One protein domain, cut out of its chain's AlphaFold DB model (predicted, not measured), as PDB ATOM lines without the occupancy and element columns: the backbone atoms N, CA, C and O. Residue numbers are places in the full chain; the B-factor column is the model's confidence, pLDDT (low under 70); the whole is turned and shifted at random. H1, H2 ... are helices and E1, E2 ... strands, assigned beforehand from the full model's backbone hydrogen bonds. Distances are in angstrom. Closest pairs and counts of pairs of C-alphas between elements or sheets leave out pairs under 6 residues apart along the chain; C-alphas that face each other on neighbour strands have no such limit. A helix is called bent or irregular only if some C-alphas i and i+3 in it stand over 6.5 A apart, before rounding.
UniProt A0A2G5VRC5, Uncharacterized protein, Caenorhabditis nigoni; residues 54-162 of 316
ATOM      1  N   ARG A  54      99.635  80.272   2.158       69.62
ATOM      2  CA  ARG A  54     100.167  78.940   1.815       69.62
ATOM      3  C   ARG A  54     101.306  79.092   0.787       69.62
ATOM      4  O   ARG A  54     101.020  79.255  -0.401       69.62
ATOM      5  N   PRO A  55     102.584  79.123   1.200       80.75
ATOM      6  CA  PRO A  55     103.716  79.338   0.295       80.75
ATOM      7  C   PRO A  55     103.987  78.159  -0.655       80.75
ATOM      8  O   PRO A  55     103.776  76.991  -0.324       80.75
ATOM      9  N   CYS A  56     104.524  78.477  -1.836       84.31
ATOM     10  CA  CYS A  56     105.093  77.518  -2.786       84.31
ATOM     11  C   CYS A  56     106.624  77.593  -2.709       84.31
ATOM     12  O   CYS A  56     107.206  78.613  -3.082       84.31
ATOM     13  N   VAL A  57     107.279  76.530  -2.243       84.88
ATOM     14  CA  VAL A  57     108.725  76.499  -1.970       84.88
ATOM     15  C   VAL A  57     109.473  75.695  -3.039       84.88
ATOM     16  O   VAL A  57     108.982  74.698  -3.567       84.88
ATOM     17  N   THR A  58     110.688  76.126  -3.387       86.56
ATOM     18  CA  THR A  58     111.597  75.363  -4.257       86.56
ATOM     19  C   THR A  58     113.033  75.463  -3.749       86.56
ATOM     20  O   THR A  58     113.668  76.511  -3.866       86.56
ATOM     21  N   LEU A  59     113.554  74.361  -3.216       84.69
ATOM     22  CA  LEU A  59     114.897  74.244  -2.655       84.69
ATOM     23  C   LEU A  59     115.844  73.666  -3.717       84.69
ATOM     24  O   LEU A  59     115.629  72.562  -4.217       84.69
ATOM     25  N   ASN A  60     116.886  74.419  -4.090       85.38
ATOM     26  CA  ASN A  60     117.968  73.915  -4.944       85.38
ATOM     27  C   ASN A  60     119.192  73.585  -4.088       85.38
ATOM     28  O   ASN A  60     119.972  74.479  -3.759       85.38
ATOM     29  N   LEU A  61     119.338  72.315  -3.719       80.12
ATOM     30  CA  LEU A  61     120.296  71.861  -2.712       80.12
ATOM     31  C   LEU A  61     121.758  72.038  -3.163       80.12
ATOM     32  O   LEU A  61     122.607  72.368  -2.339       80.12
ATOM     33  N   ASP A  62     122.021  72.027  -4.477       81.12
ATOM     34  CA  ASP A  62     123.317  72.390  -5.082       81.12
ATOM     35  C   ASP A  62     123.844  73.789  -4.678       81.12
ATOM     36  O   ASP A  62     125.014  74.102  -4.904       81.12
ATOM     37  N   HIS A  63     122.999  74.680  -4.145       76.44
ATOM     38  CA  HIS A  63     123.381  76.047  -3.758       76.44
ATOM     39  C   HIS A  63     123.638  76.238  -2.259       76.44
ATOM     40  O   HIS A  63     124.163  77.285  -1.877       76.44
ATOM     41  N   PHE A  64     123.303  75.259  -1.420       71.56
ATOM     42  CA  PHE A  64     123.518  75.331   0.024       71.56
ATOM     43  C   PHE A  64     124.890  74.753   0.371       71.56
ATOM     44  O   PHE A  64     125.278  73.702  -0.140       71.56
ATOM     45  N   ALA A  65     125.657  75.443   1.215       67.81
ATOM     46  CA  ALA A  65     126.944  74.934   1.699       67.81
ATOM     47  C   ALA A  65     126.771  73.850   2.780       67.81
ATOM     48  O   ALA A  65     127.620  72.976   2.906       67.81
ATOM     49  N   ASP A  66     125.663  73.930   3.513       70.94
ATOM     50  CA  ASP A  66     125.313  73.221   4.741       70.94
ATOM     51  C   ASP A  66     123.774  73.241   4.818       70.94
ATOM     52  O   ASP A  66     123.181  74.269   4.464       70.94
ATOM     53  N   TYR A  67     123.127  72.137   5.199       72.62
ATOM     54  CA  TYR A  67     121.664  72.017   5.191       72.62
ATOM     55  C   TYR A  67     121.010  72.307   6.554       72.62
ATOM     56  O   TYR A  67     119.816  72.605   6.581       72.62
ATOM     57  N   SER A  68     121.774  72.350   7.656       71.38
ATOM     58  CA  SER A  68     121.275  72.732   8.997       71.38
ATOM     59  C   SER A  68     120.519  74.065   8.983       71.38
ATOM     60  O   SER A  68     119.470  74.210   9.599       71.38
ATOM     61  N   ILE A  69     120.980  75.016   8.166       70.69
ATOM     62  CA  ILE A  69     120.368  76.341   8.011       70.69
ATOM     63  C   ILE A  69     118.938  76.320   7.437       70.69
ATOM     64  O   ILE A  69     118.218  77.306   7.576       70.69
ATOM     65  N   LEU A  70     118.523  75.226   6.791       72.38
ATOM     66  CA  LEU A  70     117.138  75.011   6.363       72.38
ATOM     67  C   LEU A  70     116.299  74.351   7.463       72.38
ATOM     68  O   LEU A  70     115.130  74.685   7.600       72.38
ATOM     69  N   LEU A  71     116.889  73.451   8.249       70.75
ATOM     70  CA  LEU A  71     116.206  72.751   9.342       70.75
ATOM     71  C   LEU A  71     115.911  73.692  10.514       70.75
ATOM     72  O   LEU A  71     114.805  73.714  11.039       70.75
ATOM     73  N   ASP A  72     116.905  74.488  10.896       73.69
ATOM     74  CA  ASP A  72     116.890  75.222  12.160       73.69
ATOM     75  C   ASP A  72     116.269  76.636  12.025       73.69
ATOM     76  O   ASP A  72     115.966  77.267  13.036       73.69
ATOM     77  N   TYR A  73     116.086  77.150  10.793       74.94
ATOM     78  CA  TYR A  73     115.692  78.554  10.539       74.94
ATOM     79  C   TYR A  73     114.697  78.786   9.388       74.94
ATOM     80  O   TYR A  73     114.339  79.938   9.139       74.94
ATOM     81  N   PHE A  74     114.252  77.770   8.639       79.12
ATOM     82  CA  PHE A  74     113.273  77.999   7.566       79.12
ATOM     83  C   PHE A  74     111.855  78.112   8.163       79.12
ATOM     84  O   PHE A  74     111.354  77.119   8.698       79.12
ATOM     85  N   PRO A  75     111.189  79.283   8.090       77.12
ATOM     86  CA  PRO A  75     110.036  79.564   8.950       77.12
ATOM     87  C   PRO A  75     108.749  78.859   8.501       77.12
ATOM     88  O   PRO A  75     107.916  78.493   9.326       77.12
ATOM     89  N   PHE A  76     108.586  78.632   7.194       81.19
ATOM     90  CA  PHE A  76     107.367  78.040   6.654       81.19
ATOM     91  C   PHE A  76     107.339  76.519   6.868       81.19
ATOM     92  O   PHE A  76     107.897  75.776   6.063       81.19
ATOM     93  N   THR A  77     106.640  76.050   7.902       85.38
ATOM     94  CA  THR A  77     106.314  74.619   8.081       85.38
ATOM     95  C   THR A  77     105.153  74.185   7.184       85.38
ATOM     96  O   THR A  77     105.190  73.126   6.567       85.38
ATOM     97  N   ASN A  78     104.121  75.026   7.077       88.38
ATOM     98  CA  ASN A  78     102.891  74.763   6.332       88.38
ATOM     99  C   ASN A  78     103.028  75.223   4.874       88.38
ATOM    100  O   ASN A  78     103.098  76.423   4.599       88.38
ATOM    101  N   LEU A  79     103.048  74.286   3.924       89.06
ATOM    102  CA  LEU A  79     103.319  74.546   2.509       89.06
ATOM    103  C   LEU A  79     102.130  74.190   1.605       89.06
ATOM    104  O   LEU A  79     101.449  73.174   1.771       89.06
ATOM    105  N   LYS A  80     101.935  74.993   0.553       91.12
ATOM    106  CA  LYS A  80     101.087  74.614  -0.585       91.12
ATOM    107  C   LYS A  80     101.780  73.529  -1.408       91.12
ATOM    108  O   LYS A  80     101.232  72.460  -1.659       91.12
ATOM    109  N   THR A  81     103.009  73.835  -1.821       92.44
ATOM    110  CA  THR A  81     103.811  72.986  -2.703       92.44
ATOM    111  C   THR A  81     105.279  73.011  -2.296       92.44
ATOM    112  O   THR A  81     105.813  74.090  -2.022       92.44
ATOM    113  N   LEU A  82     105.958  71.871  -2.370       92.50
ATOM    114  CA  LEU A  82     107.387  71.730  -2.091       92.50
ATOM    115  C   LEU A  82     108.101  71.099  -3.291       92.50
ATOM    116  O   LEU A  82     107.695  70.052  -3.778       92.50
ATOM    117  N   CYS A  83     109.181  71.714  -3.767       92.25
ATOM    118  CA  CYS A  83     110.032  71.147  -4.814       92.25
ATOM    119  C   CYS A  83     111.487  71.102  -4.337       92.25
ATOM    120  O   CYS A  83     112.103  72.146  -4.126       92.25
ATOM    121  N   ILE A  84     112.037  69.902  -4.169       88.38
ATOM    122  CA  ILE A  84     113.420  69.646  -3.762       88.38
ATOM    123  C   ILE A  84     114.190  69.109  -4.966       88.38
ATOM    124  O   ILE A  84     113.776  68.151  -5.620       88.38
ATOM    125  N   ARG A  85     115.336  69.720  -5.272       87.88
ATOM    126  CA  ARG A  85     116.182  69.318  -6.402       87.88
ATOM    127  C   ARG A  85     117.671  69.404  -6.080       87.88
ATOM    128  O   ARG A  85     118.111  70.330  -5.398       87.88
ATOM    129  N   SER A  86     118.426  68.456  -6.627       84.75
ATOM    130  CA  SER A  86     119.887  68.403  -6.601       84.75
ATOM    131  C   SER A  86     120.404  67.712  -7.866       84.75
ATOM    132  O   SER A  86     119.945  66.622  -8.217       84.75
ATOM    133  N   LYS A  87     121.341  68.345  -8.578       82.31
ATOM    134  CA  LYS A  87     121.971  67.811  -9.798       82.31
ATOM    135  C   LYS A  87     123.403  67.332  -9.591       82.31
ATOM    136  O   LYS A  87     123.920  66.619 -10.444       82.31
ATOM    137  N   GLN A  88     124.070  67.794  -8.539       78.06
ATOM    138  CA  GLN A  88     125.488  67.541  -8.296       78.06
ATOM    139  C   GLN A  88     125.726  67.012  -6.886       78.06
ATOM    140  O   GLN A  88     126.527  66.094  -6.723       78.06
ATOM    141  N   LYS A  89     125.027  67.550  -5.882       72.38
ATOM    142  CA  LYS A  89     125.188  67.119  -4.490       72.38
ATOM    143  C   LYS A  89     124.372  65.870  -4.148       72.38
ATOM    144  O   LYS A  89     123.165  65.835  -4.390       72.38
ATOM    145  N   SER A  90     125.029  64.914  -3.495       74.50
ATOM    146  CA  SER A  90     124.368  63.992  -2.567       74.50
ATOM    147  C   SER A  90     123.819  64.771  -1.360       74.50
ATOM    148  O   SER A  90     124.316  65.855  -1.017       74.50
ATOM    149  N   VAL A  91     122.759  64.247  -0.755       73.56
ATOM    150  CA  VAL A  91     122.055  64.838   0.384       73.56
ATOM    151  C   VAL A  91     121.874  63.729   1.425       73.56
ATOM    152  O   VAL A  91     121.092  62.814   1.175       73.56
ATOM    153  N   PRO A  92     122.582  63.777   2.570       77.88
ATOM    154  CA  PRO A  92     122.486  62.741   3.592       77.88
ATOM    155  C   PRO A  92     121.040  62.452   3.999       77.88
ATOM    156  O   PRO A  92     120.275  63.374   4.296       77.88
ATOM    157  N   SER A  93     120.677  61.164   4.046       80.00
ATOM    158  CA  SER A  93     119.315  60.711   4.354       80.00
ATOM    159  C   SER A  93     118.770  61.329   5.638       80.00
ATOM    160  O   SER A  93     117.627  61.762   5.659       80.00
ATOM    161  N   GLU A  94     119.588  61.439   6.689       84.06
ATOM    162  CA  GLU A  94     119.186  62.062   7.955       84.06
ATOM    163  C   GLU A  94     118.749  63.525   7.778       84.06
ATOM    164  O   GLU A  94     117.687  63.914   8.263       84.06
ATOM    165  N   GLU A  95     119.521  64.337   7.051       81.12
ATOM    166  CA  GLU A  95     119.213  65.755   6.840       81.12
ATOM    167  C   GLU A  95     117.967  65.937   5.969       81.12
ATOM    168  O   GLU A  95     117.138  66.800   6.258       81.12
ATOM    169  N   LEU A  96     117.786  65.103   4.938       81.81
ATOM    170  CA  LEU A  96     116.601  65.159   4.080       81.81
ATOM    171  C   LEU A  96     115.348  64.605   4.781       81.81
ATOM    172  O   LEU A  96     114.273  65.175   4.626       81.81
ATOM    173  N   ASN A  97     115.476  63.574   5.617       86.75
ATOM    174  CA  ASN A  97     114.375  63.063   6.436       86.75
ATOM    175  C   ASN A  97     113.973  64.082   7.516       86.75
ATOM    176  O   ASN A  97     112.786  64.368   7.662       86.75
ATOM    177  N   ARG A  98     114.936  64.734   8.189       86.25
ATOM    178  CA  ARG A  98     114.662  65.877   9.084       86.25
ATOM    179  C   ARG A  98     113.967  67.029   8.348       86.25
ATOM    180  O   ARG A  98     113.045  67.618   8.901       86.25
ATOM    181  N   LEU A  99     114.375  67.327   7.111       84.50
ATOM    182  CA  LEU A  99     113.773  68.384   6.290       84.50
ATOM    183  C   LEU A  99     112.330  68.050   5.892       84.50
ATOM    184  O   LEU A  99     111.475  68.929   5.916       84.50
ATOM    185  N   MET A 100     112.045  66.792   5.558       86.62
ATOM    186  CA  MET A 100     110.689  66.353   5.221       86.62
ATOM    187  C   MET A 100     109.767  66.300   6.443       86.62
ATOM    188  O   MET A 100     108.616  66.708   6.331       86.62
ATOM    189  N   SER A 101     110.272  65.912   7.617       88.12
ATOM    190  CA  SER A 101     109.520  65.965   8.882       88.12
ATOM    191  C   SER A 101     109.207  67.388   9.374       88.12
ATOM    192  O   SER A 101     108.361  67.549  10.250       88.12
ATOM    193  N   HIS A 102     109.861  68.422   8.829       86.38
ATOM    194  CA  HIS A 102     109.591  69.837   9.142       86.38
ATOM    195  C   HIS A 102     108.458  70.444   8.294       86.38
ATOM    196  O   HIS A 102     107.934  71.507   8.632       86.38
ATOM    197  N   PHE A 103     108.069  69.795   7.189       88.38
ATOM    198  CA  PHE A 103     107.131  70.351   6.212       88.38
ATOM    199  C   PHE A 103     105.799  69.597   6.141       88.38
ATOM    200  O   PHE A 103     105.720  68.479   5.637       88.38
ATOM    201  N   GLU A 104     104.715  70.277   6.514       90.69
ATOM    202  CA  GLU A 104     103.353  69.841   6.210       90.69
ATOM    203  C   GLU A 104     102.952  70.391   4.831       90.69
ATOM    204  O   GLU A 104     102.691  71.586   4.669       90.69
ATOM    205  N   VAL A 105     102.953  69.531   3.807       93.12
ATOM    206  CA  VAL A 105     102.650  69.907   2.413       93.12
ATOM    207  C   VAL A 105     101.261  69.406   2.020       93.12
ATOM    208  O   VAL A 105     100.946  68.240   2.231       93.12
ATOM    209  N   SER A 106     100.442  70.281   1.429       93.12
ATOM    210  CA  SER A 106      99.001  70.037   1.228       93.12
ATOM    211  C   SER A 106      98.565  69.678  -0.205       93.12
ATOM    212  O   SER A 106      97.548  69.004  -0.388       93.12
ATOM    213  N   GLU A 107      99.298  70.111  -1.237       94.94
ATOM    214  CA  GLU A 107      98.876  69.913  -2.638       94.94
ATOM    215  C   GLU A 107      99.909  69.149  -3.474       94.94
ATOM    216  O   GLU A 107      99.568  68.121  -4.051       94.94
ATOM    217  N   TYR A 108     101.168  69.597  -3.527       95.19
ATOM    218  CA  TYR A 108     102.154  69.050  -4.476       95.19
ATOM    219  C   TYR A 108     103.563  68.920  -3.881       95.19
ATOM    220  O   TYR A 108     104.112  69.899  -3.364       95.19
ATOM    221  N   VAL A 109     104.187  67.749  -4.014       94.56
ATOM    222  CA  VAL A 109     105.589  67.501  -3.630       94.56
ATOM    223  C   VAL A 109     106.361  66.986  -4.837       94.56
ATOM    224  O   VAL A 109     105.935  66.023  -5.464       94.56
ATOM    225  N   LYS A 110     107.523  67.583  -5.130       93.62
ATOM    226  CA  LYS A 110     108.441  67.123  -6.179       93.62
ATOM    227  C   LYS A 110     109.851  66.875  -5.657       93.62
ATOM    228  O   LYS A 110     110.460  67.788  -5.102       93.62
ATOM    229  N   PHE A 111     110.401  65.699  -5.933       90.12
ATOM    230  CA  PHE A 111     111.810  65.359  -5.738       90.12
ATOM    231  C   PHE A 111     112.515  65.187  -7.088       90.12
ATOM    232  O   PHE A 111     111.998  64.555  -8.008       90.12
ATOM    233  N   CYS A 112     113.712  65.757  -7.218       87.44
ATOM    234  CA  CYS A 112     114.578  65.647  -8.396       87.44
ATOM    235  C   CYS A 112     116.048  65.578  -7.954       87.44
ATOM    236  O   CYS A 112     116.779  66.565  -8.076       87.44
ATOM    237  N   ILE A 113     116.467  64.441  -7.392       81.00
ATOM    238  CA  ILE A 113     117.808  64.235  -6.819       81.00
ATOM    239  C   ILE A 113     118.531  63.182  -7.665       81.00
ATOM    240  O   ILE A 113     118.266  61.992  -7.549       81.00
ATOM    241  N   LEU A 114     119.404  63.626  -8.574       71.69
ATOM    242  CA  LEU A 114     119.880  62.786  -9.689       71.69
ATOM    243  C   LEU A 114     121.045  61.839  -9.362       71.69
ATOM    244  O   LEU A 114     121.240  60.868 -10.086       71.69
ATOM    245  N   ASN A 115     121.827  62.125  -8.318       64.62
ATOM    246  CA  ASN A 115     123.121  61.464  -8.088       64.62
ATOM    247  C   ASN A 115     123.179  60.615  -6.811       64.62
ATOM    248  O   ASN A 115     124.252  60.118  -6.476       64.62
ATOM    249  N   ASP A 116     122.071  60.480  -6.082       63.44
ATOM    250  CA  ASP A 116     122.081  59.834  -4.772       63.44
ATOM    251  C   ASP A 116     121.527  58.407  -4.841       63.44
ATOM    252  O   ASP A 116     120.361  58.201  -5.176       63.44
ATOM    253  N   LYS A 117     122.401  57.428  -4.580       63.38
ATOM    254  CA  LYS A 117     122.069  55.994  -4.509       63.38
ATOM    255  C   LYS A 117     121.870  55.509  -3.073       63.38
ATOM    256  O   LYS A 117     121.298  54.441  -2.877       63.38
ATOM    257  N   ASP A 118     122.363  56.278  -2.106       63.88
ATOM    258  CA  ASP A 118     122.402  55.919  -0.689       63.88
ATOM    259  C   ASP A 118     121.314  56.665   0.106       63.88
ATOM    260  O   ASP A 118     120.926  56.227   1.195       63.88
ATOM    261  N   PHE A 119     120.767  57.751  -0.459       72.00
ATOM    262  CA  PHE A 119     119.557  58.404   0.028       72.00
ATOM    263  C   PHE A 119     118.414  57.391   0.160       72.00
ATOM    264  O   PHE A 119     118.046  56.717  -0.801       72.00
ATOM    265  N   LYS A 120     117.816  57.335   1.352       78.94
ATOM    266  CA  LYS A 120     116.559  56.632   1.618       78.94
ATOM    267  C   LYS A 120     115.611  57.534   2.393       78.94
ATOM    268  O   LYS A 120     115.973  58.050   3.455       78.94
ATOM    269  N   LEU A 121     114.408  57.705   1.854       82.88
ATOM    270  CA  LEU A 121     113.322  58.398   2.537       82.88
ATOM    271  C   LEU A 121     112.797  57.510   3.679       82.88
ATOM    272  O   LEU A 121     112.614  56.308   3.487       82.88
ATOM    273  N   ASP A 122     112.614  58.079   4.869       84.00
ATOM    274  CA  ASP A 122     112.194  57.323   6.057       84.00
ATOM    275  C   ASP A 122     110.724  56.870   5.960       84.00
ATOM    276  O   ASP A 122     109.847  57.658   5.608       84.00
ATOM    277  N   ASN A 123     110.441  55.618   6.339       84.06
ATOM    278  CA  ASN A 123     109.106  55.003   6.282       84.06
ATOM    279  C   ASN A 123     108.050  55.710   7.166       84.06
ATOM    280  O   ASN A 123     106.852  55.443   7.028       84.06
ATOM    281  N   SER A 124     108.471  56.585   8.087       83.62
ATOM    282  CA  SER A 124     107.596  57.464   8.872       83.62
ATOM    283  C   SER A 124     107.082  58.684   8.098       83.62
ATOM    284  O   SER A 124     106.037  59.227   8.469       83.62
ATOM    285  N   ILE A 125     107.743  59.090   7.005       85.50
ATOM    286  CA  ILE A 125     107.270  60.161   6.121       85.50
ATOM    287  C   ILE A 125     106.025  59.678   5.368       85.50
ATOM    288  O   ILE A 125     106.030  58.633   4.716       85.50
ATOM    289  N   ARG A 126     104.941  60.455   5.441       85.81
ATOM    290  CA  ARG A 126     103.666  60.163   4.769       85.81
ATOM    291  C   ARG A 126     103.235  61.336   3.904       85.81
ATOM    292  O   ARG A 126     103.363  62.489   4.308       85.81
ATOM    293  N   PHE A 127     102.680  61.031   2.737       89.50
ATOM    294  CA  PHE A 127     102.226  62.029   1.773       89.50
ATOM    295  C   PHE A 127     100.699  62.042   1.688       89.50
ATOM    296  O   PHE A 127     100.075  61.012   1.444       89.50
ATOM    297  N   ARG A 128     100.109  63.223   1.902       91.50
ATOM    298  CA  ARG A 128      98.659  63.474   1.949       91.50
ATOM    299  C   ARG A 128      98.312  64.629   1.013       91.50
ATOM    300  O   ARG A 128      97.984  65.728   1.447       91.50
ATOM    301  N   LEU A 129      98.513  64.393  -0.282       94.00
ATOM    302  CA  LEU A 129      98.601  65.445  -1.294       94.00
ATOM    303  C   LEU A 129      97.359  65.485  -2.180       94.00
ATOM    304  O   LEU A 129      97.033  64.506  -2.849       94.00
ATOM    305  N   SER A 130      96.696  66.640  -2.217       94.12
ATOM    306  CA  SER A 130      95.480  66.845  -3.020       94.12
ATOM    307  C   SER A 130      95.723  67.104  -4.517       94.12
ATOM    308  O   SER A 130      94.757  67.189  -5.269       94.12
ATOM    309  N   ASP A 131      96.983  67.187  -4.967       94.62
ATOM    310  CA  ASP A 131      97.352  67.148  -6.388       94.62
ATOM    311  C   ASP A 131      98.306  65.985  -6.704       94.62
ATOM    312  O   ASP A 131      97.832  64.978  -7.222       94.62
ATOM    313  N   CYS A 132      99.615  66.069  -6.415       95.81
ATOM    314  CA  CYS A 132     100.567  65.034  -6.855       95.81
ATOM    315  C   CYS A 132     101.832  64.867  -5.987       95.81
ATOM    316  O   CYS A 132     102.454  65.846  -5.566       95.81
ATOM    317  N   LEU A 133     102.260  63.610  -5.818       95.06
ATOM    318  CA  LEU A 133     103.598  63.202  -5.379       95.06
ATOM    319  C   LEU A 133     104.465  62.860  -6.602       95.06
ATOM    320  O   LEU A 133     104.185  61.890  -7.290       95.06
ATOM    321  N   ASP A 134     105.507  63.639  -6.882       94.06
ATOM    322  CA  ASP A 134     106.312  63.563  -8.109       94.06
ATOM    323  C   ASP A 134     107.793  63.277  -7.780       94.06
ATOM    324  O   ASP A 134     108.527  64.157  -7.331       94.06
ATOM    325  N   ILE A 135     108.263  62.045  -7.972       90.50
ATOM    326  CA  ILE A 135     109.600  61.598  -7.552       90.50
ATOM    327  C   ILE A 135     110.404  61.121  -8.760       90.50
ATOM    328  O   ILE A 135     110.172  60.049  -9.316       90.50
ATOM    329  N   ARG A 136     111.395  61.928  -9.161       87.12
ATOM    330  CA  ARG A 136     112.346  61.605 -10.233       87.12
ATOM    331  C   ARG A 136     113.656  61.084  -9.642       87.12
ATOM    332  O   ARG A 136     114.237  61.746  -8.781       87.12
ATOM    333  N   ASN A 137     114.133  59.961 -10.184       80.31
ATOM    334  CA  ASN A 137     115.216  59.117  -9.662       80.31
ATOM    335  C   ASN A 137     114.847  58.433  -8.330       80.31
ATOM    336  O   ASN A 137     115.494  58.614  -7.304       80.31
ATOM    337  N   ALA A 138     113.766  57.652  -8.361       76.06
ATOM    338  CA  ALA A 138     113.106  57.042  -7.209       76.06
ATOM    339  C   ALA A 138     113.789  55.786  -6.623       76.06
ATOM    340  O   ALA A 138     113.169  55.068  -5.841       76.06
ATOM    341  N   VAL A 139     115.069  55.542  -6.930       75.06
ATOM    342  CA  VAL A 139     115.903  54.488  -6.304       75.06
ATOM    343  C   VAL A 139     115.957  54.641  -4.771       75.06
ATOM    344  O   VAL A 139     116.177  53.679  -4.043       75.06
ATOM    345  N   CYS A 140     115.722  55.861  -4.286       70.44
ATOM    346  CA  CYS A 140     115.679  56.247  -2.880       70.44
ATOM    347  C   CYS A 140     114.353  55.971  -2.146       70.44
ATOM    348  O   CYS A 140     114.266  56.216  -0.937       70.44
ATOM    349  N   LEU A 141     113.308  55.507  -2.841       82.38
ATOM    350  CA  LEU A 141     112.059  55.112  -2.196       82.38
ATOM    351  C   LEU A 141     112.152  53.694  -1.643       82.38
ATOM    352  O   LEU A 141     112.552  52.761  -2.337       82.38
ATOM    353  N   SER A 142     111.689  53.523  -0.411       85.75
ATOM    354  CA  SER A 142     111.318  52.211   0.104       85.75
ATOM    355  C   SER A 142     109.940  51.786  -0.432       85.75
ATOM    356  O   SER A 142     109.090  52.652  -0.692       85.75
ATOM    357  N   PRO A 143     109.671  50.472  -0.561       88.94
ATOM    358  CA  PRO A 143     108.336  49.966  -0.867       88.94
ATOM    359  C   PRO A 143     107.274  50.495   0.104       88.94
ATOM    360  O   PRO A 143     106.194  50.893  -0.326       88.94
ATOM    361  N   GLU A 144     107.582  50.580   1.403       89.38
ATOM    362  CA  GLU A 144     106.625  51.047   2.409       89.38
ATOM    363  C   GLU A 144     106.245  52.517   2.206       89.38
ATOM    364  O   GLU A 144     105.078  52.868   2.369       89.38
ATOM    365  N   THR A 145     107.185  53.382   1.805       87.38
ATOM    366  CA  THR A 145     106.883  54.802   1.548       87.38
ATOM    367  C   THR A 145     105.966  54.973   0.336       87.38
ATOM    368  O   THR A 145     105.070  55.818   0.354       87.38
ATOM    369  N   PHE A 146     106.123  54.139  -0.697       90.81
ATOM    370  CA  PHE A 146     105.195  54.108  -1.829       90.81
ATOM    371  C   PHE A 146     103.812  53.572  -1.421       90.81
ATOM    372  O   PHE A 146     102.806  54.226  -1.703       90.81
ATOM    373  N   LEU A 147     103.739  52.463  -0.678       91.50
ATOM    374  CA  LEU A 147     102.473  51.917  -0.163       91.50
ATOM    375  C   LEU A 147     101.724  52.923   0.736       91.50
ATOM    376  O   LEU A 147     100.502  53.063   0.626       91.50
ATOM    377  N   ASN A 148     102.458  53.682   1.556       87.81
ATOM    378  CA  ASN A 148     101.941  54.755   2.412       87.81
ATOM    379  C   ASN A 148     101.520  56.025   1.644       87.81
ATOM    380  O   ASN A 148     100.845  56.875   2.222       87.81
ATOM    381  N   SER A 149     101.890  56.184   0.367       89.06
ATOM    382  CA  SER A 149     101.510  57.357  -0.443       89.06
ATOM    383  C   SER A 149     100.120  57.257  -1.086       89.06
ATOM    384  O   SER A 149      99.644  58.228  -1.672       89.06
ATOM    385  N   SER A 150      99.423  56.128  -0.907       85.00
ATOM    386  CA  SER A 150      98.059  55.849  -1.400       85.00
ATOM    387  C   SER A 150      96.948  56.782  -0.869       85.00
ATOM    388  O   SER A 150      95.793  56.659  -1.281       85.00
ATOM    389  N   GLU A 151      97.279  57.737   0.009       88.25
ATOM    390  CA  GLU A 151      96.420  58.851   0.444       88.25
ATOM    391  C   GLU A 151      96.544  60.117  -0.448       88.25
ATOM    392  O   GLU A 151      95.834  61.096  -0.220       88.25
ATOM    393  N   CYS A 152      97.414  60.121  -1.469       93.50
ATOM    394  CA  CYS A 152      97.522  61.194  -2.473       93.50
ATOM    395  C   CYS A 152      96.478  61.065  -3.600       93.50
ATOM    396  O   CYS A 152      95.989  59.969  -3.863       93.50
ATOM    397  N   SER A 153      96.186  62.164  -4.315       94.25
ATOM    398  CA  SER A 153      95.384  62.132  -5.557       94.25
ATOM    399  C   SER A 153      96.162  61.543  -6.735       94.25
ATOM    400  O   SER A 153      95.676  60.630  -7.403       94.25
ATOM    401  N   LYS A 154      97.398  62.004  -6.962       95.31
ATOM    402  CA  LYS A 154      98.270  61.485  -8.025       95.31
ATOM    403  C   LYS A 154      99.643  61.094  -7.497       95.31
ATOM    404  O   LYS A 154     100.186  61.739  -6.596       95.31
ATOM    405  N   ILE A 155     100.218  60.051  -8.086       94.69
ATOM    406  CA  ILE A 155     101.561  59.554  -7.781       94.69
ATOM    407  C   ILE A 155     102.321  59.365  -9.103       94.69
ATOM    408  O   ILE A 155     101.897  58.607  -9.971       94.69
ATOM    409  N   GLU A 156     103.453  60.049  -9.251       92.56
ATOM    410  CA  GLU A 156     104.350  60.008 -10.409       92.56
ATOM    411  C   GLU A 156     105.765  59.642  -9.943       92.56
ATOM    412  O   GLU A 156     106.467  60.454  -9.343       92.56
ATOM    413  N   ILE A 157     106.208  58.419 -10.221       90.88
ATOM    414  CA  ILE A 157     107.464  57.835  -9.741       90.88
ATOM    415  C   ILE A 157     108.307  57.411 -10.948       90.88
ATOM    416  O   ILE A 157     107.799  56.788 -11.872       90.88
ATOM    417  N   PHE A 158     109.593  57.774 -10.977       86.81
ATOM    418  CA  PHE A 158     110.476  57.535 -12.127       86.81
ATOM    419  C   PHE A 158     111.857  57.050 -11.686       86.81
ATOM    420  O   PHE A 158     112.559  57.749 -10.953       86.81
ATOM    421  N   GLY A 159     112.284  55.897 -12.195       82.00
ATOM    422  CA  GLY A 159     113.509  55.204 -11.805       82.00
ATOM    423  C   GLY A 159     113.375  54.421 -10.497       82.00
ATOM    424  O   GLY A 159     114.350  54.364  -9.751       82.00
ATOM    425  N   ALA A 160     112.195  53.872 -10.186       82.88
ATOM    426  CA  ALA A 160     112.037  52.970  -9.045       82.88
ATOM    427  C   ALA A 160     112.537  51.550  -9.366       82.88
ATOM    428  O   ALA A 160     112.620  51.129 -10.522       82.88
ATOM    429  N   ASP A 161     112.878  50.819  -8.305       81.25
ATOM    430  CA  ASP A 161     113.507  49.493  -8.349       81.25
ATOM    431  C   ASP A 161     112.771  48.526  -7.404       81.25
ATOM    432  O   ASP A 161     113.367  47.774  -6.636       81.25
ATOM    433  N   PHE A 162     111.438  48.626  -7.398       85.75
ATOM    434  CA  PHE A 162     110.557  47.737  -6.647       85.75
ATOM    435  C   PHE A 162     110.496  46.340  -7.293       85.75
ATOM    436  O   PHE A 162     111.038  46.107  -8.372       85.75
TER     437      PHE A 162
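AT A GLANCE: This is residues 54 to 162 of the 316 residues of an uncharacterized protein of Caenorhabditis nigoni (UniProt A0A2G5VRC5). What shape does the chain make? It is wound in stacked turns, a short solenoid: the five strands E1 to E5 lie side by side as one wall, and the stretches that return between them, namely H1, H2, residues 114 to 131 and H3, form a looser row over one face. The other face of the wall is bare. What are the parts? The 109 printed residues hold three named helices and five named strands in the order E1 H1 E2 H2 E3 E4 H3 E5, of mixed class, with a parallel sheet in the order E1 E2 E3 E4 E5. How large is it? It is compact, with a radius of gyration of the C-alphas of 12.9 A and spans of 33 by 32 by 21 A.

IN THESE COORDINATES: Where does the first turn run? E1, residues 56 to 60, begins at C-alpha 56 (105.093, 77.518, -2.786), and H1, residues 68 to 71, follows. What comes next? E2, residues 78 to 86, is 22.3 A long and bends by 72 degrees at residue 81; H2, residues 93 to 101, is 12.0 A long. E3, residues 104 to 113, is 20.3 A long and bends by 106 degrees at residue 107. How does the series end? E4 is residues 132 to 136, and H3, residues 143 to 151, is 14.9 A long. E5, residues 154 to 160, is 16.2 A long and ends at C-alpha 160 (112.037, 52.970, -9.045).

HOW THE PARTS SIT: How do the strands pair? E1 and E2 have N 59 and O 83 2.8 A apart, E2 and E3 have N 84 and O 110 at 2.8 A, E3 and E4 have N 134 and O 109 at 2.8 A, and E4 and E5 have N 135 and O 156 at 2.8 A. The sheet is twisted, with edge strands E1 and E5. Which units repeat? E1 H1 E2, E2 H2 E3 and E4 H3 E5 are strand-helix-strand units, two parallel neighbour strands with a helix between, each with a right-handed crossover. Where are the helices? H1 and H2 touch, their closest C-alphas being those of Leu 71 and Leu 99 at 5.9 A, and neither is on the sheet. H3 only grazes the sheet with residues 143 to 149, and it is apart from H1 and H2. Are the helix backbones complete? In H2 every O i to N i+4 pair is within hydrogen-bond range, in H3 3 of 5 are, and H1 is too short for such a pair; H3 is irregular, with C-alphas 148 and 151 7.2 A apart.

THE WHOLE: How far does it reach? The two C-alphas farthest apart, those of Tyr 73 and Phe 162, are 35.7 A apart. Is it continuous? The printed part has no cut, and its one long link is E3 to E4, with 18 residues. Where is confidence low? The mean pLDDT of the printed part is 83.7, and residues 54, 65 and 115 to 118 are under 70.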